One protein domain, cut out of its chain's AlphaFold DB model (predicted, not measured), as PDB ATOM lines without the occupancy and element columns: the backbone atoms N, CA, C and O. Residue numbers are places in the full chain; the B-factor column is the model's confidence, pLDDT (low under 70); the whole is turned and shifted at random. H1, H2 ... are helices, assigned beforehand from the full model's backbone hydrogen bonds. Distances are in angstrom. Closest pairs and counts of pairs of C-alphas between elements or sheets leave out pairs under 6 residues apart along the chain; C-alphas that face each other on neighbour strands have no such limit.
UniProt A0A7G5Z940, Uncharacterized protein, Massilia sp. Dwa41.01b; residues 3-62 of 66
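What this domain is: This is residues 3 to 62 of the 66 residues of an uncharacterized protein of Massilia sp. Dwa41.01b (UniProt A0A7G5Z940). Two helices, H1 and then H2, meet near their ends as an open, flat L, with the link of residues 29 to 42 looping out beyond the corner. Residues 3 to 23 and 48 to 62 stick out as the two arms. The printed part has 60 residues, with two named helices and no named strand, all helix by class. It is extended, with a radius of gyration of the C-alphas of 18.9 A and spans of 60 by 34 by 10 A.

How they stand to each other: H1, residues 5 to 28, touches H2, residues 43 to 62, through residues 26 to 28 and 43 to 44 alone. The closest C-alphas, of Leu 27 and Thr 43, are 5.0 A apart. Their lines stand at 72 degrees, only just about perpendicular. In the link, residues 30 to 31 pair antiparallel with residues 41 to 42. Every O i to N i+4 pair is within hydrogen-bond range in H1, and 14 of 16 in H2.

Where its parts are: H1 runs 34.9 A from C-alpha 5 at (169.226, 161.932, 169.135). H2 runs 27.8 A, with a kink of 26 degrees near residue 56, to C-alpha 62 at (196.460, 167.752, 213.756).

The domain as a whole: The C-alphas farthest apart, of Ser 3 and Phe 60, are 60.4 A apart. The printed part has no cut, and the link is long. pLDDT is under 70 at residues 3 to 10, 30 to 41 and 59 to 62.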
ATOM      1  N   SER A   3     166.873 160.813 162.733       59.12
ATOM      2  CA  SER A   3     167.621 160.562 163.972       59.12
ATOM      3  C   SER A   3     167.081 161.447 165.111       59.12
ATOM      4  O   SER A   3     167.261 162.664 165.050       59.12
ATOM      5  N   PRO A   4     166.452 160.888 166.165       58.50
ATOM      6  CA  PRO A   4     165.863 161.668 167.263       58.50
ATOM      7  C   PRO A   4     166.905 162.157 168.288       58.50
ATOM      8  O   PRO A   4     166.585 162.872 169.236       58.50
ATOM      9  N   ARG A   5     168.182 161.803 168.104       59.38
ATOM     10  CA  ARG A   5     169.226 161.932 169.135       59.38
ATOM     11  C   ARG A   5     169.569 163.376 169.516       59.38
ATOM     12  O   ARG A   5     170.061 163.610 170.616       59.38
ATOM     13  N   ARG A   6     169.330 164.350 168.631       58.50
ATOM     14  CA  ARG A   6     169.684 165.759 168.887       58.50
ATOM     15  C   ARG A   6     168.674 166.457 169.805       58.50
ATOM     16  O   ARG A   6     169.088 167.190 170.695       58.50
ATOM     17  N   SER A   7     167.381 166.165 169.644       59.84
ATOM     18  CA  SER A   7     166.315 166.717 170.495       59.84
ATOM     19  C   SER A   7     166.393 166.171 171.923       59.84
ATOM     20  O   SER A   7     166.221 166.913 172.884       59.84
ATOM     21  N   GLN A   8     166.724 164.886 172.065       62.06
ATOM     22  CA  GLN A   8     166.823 164.217 173.364       62.06
ATOM     23  C   GLN A   8     168.027 164.708 174.191       62.06
ATOM     24  O   GLN A   8     167.925 164.865 175.404       62.06
ATOM     25  N   ARG A   9     169.158 165.019 173.538       63.06
ATOM     26  CA  ARG A   9     170.329 165.625 174.200       63.06
ATOM     27  C   ARG A   9     170.069 167.056 174.673       63.06
ATOM     28  O   ARG A   9     170.514 167.404 175.759       63.06
ATOM     29  N   GLY A  10     169.353 167.863 173.885       67.75
ATOM     30  CA  GLY A  10     168.979 169.226 174.283       67.75
ATOM     31  C   GLY A  10     168.107 169.239 175.540       67.75
ATOM     32  O   GLY A  10     168.386 169.995 176.463       67.75
ATOM     33  N   HIS A  11     167.134 168.326 175.613       71.44
ATOM     34  CA  HIS A  11     166.248 168.184 176.770       71.44
ATOM     35  C   HIS A  11     167.003 167.828 178.064       71.44
ATOM     36  O   HIS A  11     166.762 168.442 179.098       71.44
ATOM     37  N   MET A  12     167.970 166.903 178.000       78.38
ATOM     38  CA  MET A  12     168.780 166.530 179.173       78.38
ATOM     39  C   MET A  12     169.676 167.671 179.677       78.38
ATOM     40  O   MET A  12     169.853 167.822 180.882       78.38
ATOM     41  N   ILE A  13     170.237 168.489 178.778       83.25
ATOM     42  CA  ILE A  13     171.049 169.650 179.182       83.25
ATOM     43  C   ILE A  13     170.169 170.679 179.897       83.25
ATOM     44  O   ILE A  13     170.568 171.205 180.933       83.25
ATOM     45  N   THR A  14     168.969 170.947 179.378       84.50
ATOM     46  CA  THR A  14     168.021 171.865 180.018       84.50
ATOM     47  C   THR A  14     167.624 171.378 181.409       84.50
ATOM     48  O   THR A  14     167.656 172.162 182.350       84.50
ATOM     49  N   GLU A  15     167.312 170.092 181.560       78.56
ATOM     50  CA  GLU A  15     166.963 169.498 182.852       78.56
ATOM     51  C   GLU A  15     168.103 169.636 183.869       78.56
ATOM     52  O   GLU A  15     167.884 170.096 184.988       78.56
ATOM     53  N   TYR A  16     169.340 169.355 183.454       85.19
ATOM     54  CA  TYR A  16     170.513 169.531 184.308       85.19
ATOM     55  C   TYR A  16     170.698 170.988 184.755       85.19
ATOM     56  O   TYR A  16     170.889 171.255 185.940       85.19
ATOM     57  N   VAL A  17     170.585 171.945 183.829       89.44
ATOM     58  CA  VAL A  17     170.712 173.378 184.139       89.44
ATOM     59  C   VAL A  17     169.612 173.841 185.095       89.44
ATOM     60  O   VAL A  17     169.895 174.604 186.017       89.44
ATOM     61  N   VAL A  18     168.377 173.361 184.921       90.56
ATOM     62  CA  VAL A  18     167.257 173.674 185.821       90.56
ATOM     63  C   VAL A  18     167.520 173.124 187.222       90.56
ATOM     64  O   VAL A  18     167.385 173.865 188.192       90.56
ATOM     65  N   VAL A  19     167.959 171.870 187.341       89.88
ATOM     66  CA  VAL A  19     168.295 171.261 188.639       89.88
ATOM     67  C   VAL A  19     169.429 172.024 189.324       89.88
ATOM     68  O   VAL A  19     169.310 172.375 190.498       89.88
ATOM     69  N   CYS A  20     170.502 172.345 188.595       88.88
ATOM     70  CA  CYS A  20     171.602 173.152 189.121       88.88
ATOM     71  C   CYS A  20     171.138 174.549 189.559       88.88
ATOM     72  O   CYS A  20     171.566 175.030 190.606       88.88
ATOM     73  N   GLY A  21     170.244 175.183 188.795       85.50
ATOM     74  CA  GLY A  21     169.673 176.487 189.126       85.50
ATOM     75  C   GLY A  21     168.831 176.458 190.402       85.50
ATOM     76  O   GLY A  21     169.016 177.305 191.270       85.50
ATOM     77  N   VAL A  22     167.962 175.454 190.557       85.12
ATOM     78  CA  VAL A  22     167.149 175.264 191.770       85.12
ATOM     79  C   VAL A  22     168.037 174.998 192.984       85.12
ATOM     80  O   VAL A  22     167.833 175.606 194.033       85.12
ATOM     81  N   LEU A  23     169.056 174.146 192.841       84.50
ATOM     82  CA  LEU A  23     169.998 173.852 193.920       84.50
ATOM     83  C   LEU A  23     170.770 175.108 194.348       84.50
ATOM     84  O   LEU A  23     170.894 175.381 195.540       84.50
ATOM     85  N   ALA A  24     171.248 175.900 193.384       80.38
ATOM     86  CA  ALA A  24     171.894 177.175 193.665       80.38
ATOM     87  C   ALA A  24     170.934 178.123 194.396       80.38
ATOM     88  O   ALA A  24     171.306 178.718 195.403       80.38
ATOM     89  N   PHE A  25     169.676 178.214 193.964       80.06
ATOM     90  CA  PHE A  25     168.686 179.058 194.626       80.06
ATOM     91  C   PHE A  25     168.465 178.638 196.087       80.06
ATOM     92  O   PHE A  25     168.518 179.474 196.976       80.06
ATOM     93  N   ILE A  26     168.326 177.342 196.369       79.94
ATOM     94  CA  ILE A  26     168.189 176.825 197.744       79.94
ATOM     95  C   ILE A  26     169.417 177.163 198.606       79.94
ATOM     96  O   ILE A  26     169.300 177.450 199.799       79.94
ATOM     97  N   LEU A  27     170.608 177.124 198.012       76.81
ATOM     98  CA  LEU A  27     171.853 177.381 198.726       76.81
ATOM     99  C   LEU A  27     172.067 178.872 199.029       76.81
ATOM    100  O   LEU A  27     172.542 179.208 200.116       76.81
ATOM    101  N   PHE A  28     171.715 179.747 198.086       75.44
ATOM    102  CA  PHE A  28     171.995 181.183 198.149       75.44
ATOM    103  C   PHE A  28     170.802 182.043 198.575       75.44
ATOM    104  O   PHE A  28     170.990 183.223 198.867       75.44
ATOM    105  N   VAL A  29     169.587 181.494 198.644       74.75
ATOM    106  CA  VAL A  29     168.458 182.214 199.236       74.75
ATOM    107  C   VAL A  29     168.677 182.325 200.746       74.75
ATOM    108  O   VAL A  29     168.925 181.312 201.407       74.75
ATOM    109  N   PRO A  30     168.601 183.541 201.311       66.69
ATOM    110  CA  PRO A  30     168.703 183.735 202.747       66.69
ATOM    111  C   PRO A  30     167.545 183.030 203.453       66.69
ATOM    112  O   PRO A  30     166.376 183.299 203.175       66.69
ATOM    113  N   ILE A  31     167.872 182.145 204.391       65.25
ATOM    114  CA  ILE A  31     166.883 181.455 205.213       65.25
ATOM    115  C   ILE A  31     166.728 182.259 206.505       65.25
ATOM    116  O   ILE A  31     167.701 182.557 207.202       65.25
ATOM    117  N   ALA A  32     165.491 182.629 206.829       59.00
ATOM    118  CA  ALA A  32     165.142 183.118 208.155       59.00
ATOM    119  C   ALA A  32     164.976 181.905 209.085       59.00
ATOM    120  O   ALA A  32     163.865 181.440 209.313       59.00
ATOM    121  N   ASP A  33     166.087 181.341 209.554       60.56
ATOM    122  CA  ASP A  33     166.069 180.275 210.559       60.56
ATOM    123  C   ASP A  33     166.252 180.884 211.961       60.56
ATOM    124  O   ASP A  33     167.079 181.779 212.148       60.56
ATOM    125  N   GLY A  34     165.504 180.386 212.952       55.44
ATOM    126  CA  GLY A  34     165.617 180.775 214.362       55.44
ATOM    127  C   GLY A  34     166.980 180.456 214.991       55.44
ATOM    128  O   GLY A  34     167.290 180.968 216.065       55.44
ATOM    129  N   ALA A  35     167.817 179.657 214.319       57.56
ATOM    130  CA  ALA A  35     169.222 179.457 214.676       57.56
ATOM    131  C   ALA A  35     170.122 180.669 214.360       57.56
ATOM    132  O   ALA A  35     171.198 180.809 214.947       57.56
ATOM    133  N   SER A  36     169.710 181.544 213.437       55.00
ATOM    134  CA  SER A  36     170.445 182.759 213.098       55.00
ATOM    135  C   SER A  36     169.869 183.914 213.909       55.00
ATOM    136  O   SER A  36     168.722 184.308 213.723       55.00
ATOM    137  N   SER A  37     170.647 184.438 214.852       56.28
ATOM    138  CA  SER A  37     170.259 185.480 215.811       56.28
ATOM    139  C   SER A  37     169.937 186.824 215.133       56.28
ATOM    140  O   SER A  37     170.728 187.764 215.186       56.28
ATOM    141  N   GLY A  38     168.795 186.902 214.449       59.19
ATOM    142  CA  GLY A  38     168.259 188.101 213.800       59.19
ATOM    143  C   GLY A  38     168.885 188.482 212.453       59.19
ATOM    144  O   GLY A  38     168.412 189.428 211.831       59.19
ATOM    145  N   GLN A  39     169.912 187.772 211.972       59.69
ATOM    146  CA  GLN A  39     170.509 188.019 210.653       59.69
ATOM    147  C   GLN A  39     170.127 186.922 209.664       59.69
ATOM    148  O   GLN A  39     170.439 185.754 209.877       59.69
ATOM    149  N   SER A  40     169.484 187.294 208.560       62.62
ATOM    150  CA  SER A  40     169.228 186.392 207.439       62.62
ATOM    151  C   SER A  40     170.554 185.890 206.861       62.62
ATOM    152  O   SER A  40     171.314 186.675 206.299       62.62
ATOM    153  N   ARG A  41     170.839 184.596 207.026       68.38
ATOM    154  CA  ARG A  41     172.046 183.938 206.505       68.38
ATOM    155  C   ARG A  41     171.672 182.953 205.408       68.38
ATOM    156  O   ARG A  41     170.606 182.339 205.451       68.38
ATOM    157  N   THR A  42     172.541 182.804 204.419       76.44
ATOM    158  CA  THR A  42     172.369 181.794 203.365       76.44
ATOM    159  C   THR A  42     172.834 180.421 203.855       76.44
ATOM    160  O   THR A  42     173.683 180.314 204.744       76.44
ATOM    161  N   THR A  43     172.314 179.345 203.260       76.31
ATOM    162  CA  THR A  43     172.732 177.968 203.581       76.31
ATOM    163  C   THR A  43     174.240 177.783 203.393       76.31
ATOM    164  O   THR A  43     174.896 177.118 204.196       76.31
ATOM    165  N   VAL A  44     174.816 178.422 202.367       79.75
ATOM    166  CA  VAL A  44     176.264 178.400 202.104       79.75
ATOM    167  C   VAL A  44     177.058 178.996 203.266       79.75
ATOM    168  O   VAL A  44     178.032 178.393 203.711       79.75
ATOM    169  N   GLU A  45     176.639 180.147 203.792       76.00
ATOM    170  CA  GLU A  45     177.327 180.805 204.910       76.00
ATOM    171  C   GLU A  45     177.320 179.946 206.176       76.00
ATOM    172  O   GLU A  45     178.335 179.854 206.867       76.00
ATOM    173  N   ILE A  46     176.197 179.280 206.461       79.31
ATOM    174  CA  ILE A  46     176.064 178.379 207.613       79.31
ATOM    175  C   ILE A  46     177.024 177.193 207.475       79.31
ATOM    176  O   ILE A  46     177.738 176.854 208.422       79.31
ATOM    177  N   ILE A  47     177.072 176.584 206.289       81.12
ATOM    178  CA  ILE A  47     177.953 175.450 206.002       81.12
ATOM    179  C   ILE A  47     179.423 175.866 206.138       81.12
ATOM    180  O   ILE A  47     180.181 175.195 206.839       81.12
ATOM    181  N   ILE A  48     179.829 176.984 205.527       83.50
ATOM    182  CA  ILE A  48     181.212 177.482 205.589       83.50
ATOM    183  C   ILE A  48     181.629 177.782 207.032       83.50
ATOM    184  O   ILE A  48     182.723 177.393 207.449       83.50
ATOM    185  N   ASP A  49     180.773 178.446 207.813       82.44
ATOM    186  CA  ASP A  49     181.052 178.744 209.221       82.44
ATOM    187  C   ASP A  49     181.172 177.456 210.055       82.44
ATOM    188  O   ASP A  49     182.099 177.311 210.856       82.44
ATOM    189  N   GLY A  50     180.299 176.472 209.813       81.44
ATOM    190  CA  GLY A  50     180.366 175.148 210.436       81.44
ATOM    191  C   GLY A  50     181.672 174.412 210.126       81.44
ATOM    192  O   GLY A  50     182.365 173.975 211.049       81.44
ATOM    193  N   PHE A  51     182.059 174.341 208.849       82.25
ATOM    194  CA  PHE A  51     183.335 173.756 208.430       82.25
ATOM    195  C   PHE A  51     184.527 174.500 209.027       82.25
ATOM    196  O   PHE A  51     185.451 173.862 209.521       82.25
ATOM    197  N   THR A  52     184.499 175.831 209.057       83.56
ATOM    198  CA  THR A  52     185.573 176.647 209.642       83.56
ATOM    199  C   THR A  52     185.717 176.387 211.140       83.56
ATOM    200  O   THR A  52     186.831 176.227 211.644       83.56
ATOM    201  N   LYS A  53     184.601 176.305 211.873       82.88
ATOM    202  CA  LYS A  53     184.589 175.976 213.306       82.88
ATOM    203  C   LYS A  53     185.108 174.565 213.568       82.88
ATOM    204  O   LYS A  53     185.925 174.382 214.470       82.88
ATOM    205  N   ALA A  54     184.667 173.582 212.783       79.88
ATOM    206  CA  ALA A  54     185.145 172.208 212.886       79.88
ATOM    207  C   ALA A  54     186.645 172.124 212.570       79.88
ATOM    208  O   ALA A  54     187.409 171.569 213.357       79.88
ATOM    209  N   TYR A  55     187.082 172.757 211.481       80.00
ATOM    210  CA  TYR A  55     188.483 172.804 211.085       80.00
ATOM    211  C   TYR A  55     189.350 173.437 212.169       80.00
ATOM    212  O   TYR A  55     190.360 172.858 212.522       80.00
ATOM    213  N   LYS A  56     188.947 174.556 212.784       78.81
ATOM    214  CA  LYS A  56     189.702 175.152 213.903       78.81
ATOM    215  C   LYS A  56     189.837 174.207 215.103       78.81
ATOM    216  O   LYS A  56     190.899 174.169 215.718       78.81
ATOM    217  N   LYS A  57     188.797 173.428 215.426       76.69
ATOM    218  CA  LYS A  57     188.852 172.435 216.513       76.69
ATOM    219  C   LYS A  57     189.791 171.270 216.189       76.69
ATOM    220  O   LYS A  57     190.584 170.880 217.039       76.69
ATOM    221  N   PHE A  58     189.716 170.724 214.976       73.75
ATOM    222  CA  PHE A  58     190.517 169.561 214.577       73.75
ATOM    223  C   PHE A  58     191.930 169.917 214.106       73.75
ATOM    224  O   PHE A  58     192.846 169.127 214.288       73.75
ATOM    225  N   SER A  59     192.140 171.114 213.563       64.31
ATOM    226  CA  SER A  59     193.459 171.633 213.187       64.31
ATOM    227  C   SER A  59     194.388 171.679 214.393       64.31
ATOM    228  O   SER A  59     195.552 171.317 214.256       64.31
ATOM    229  N   PHE A  60     193.871 172.024 215.577       59.22
ATOM    230  CA  PHE A  60     194.652 171.965 216.810       59.22
ATOM    231  C   PHE A  60     195.103 170.529 217.126       59.22
ATOM    232  O   PHE A  60     196.262 170.312 217.468       59.22
ATOM    233  N   ALA A  61     194.224 169.540 216.923       59.50
ATOM    234  CA  ALA A  61     194.545 168.123 217.104       59.50
ATOM    235  C   ALA A  61     195.533 167.585 216.050       59.50
ATOM    236  O   ALA A  61     196.331 166.712 216.369       59.50
ATOM    237  N   LEU A  62     195.513 168.117 214.821       57.84
ATOM    238  CA  LEU A  62     196.460 167.752 213.756       57.84
ATOM    239  C   LEU A  62     197.821 168.457 213.869       57.84
ATOM    240  O   LEU A  62     198.794 167.982 213.294       57.84
TER     241      LEU A  62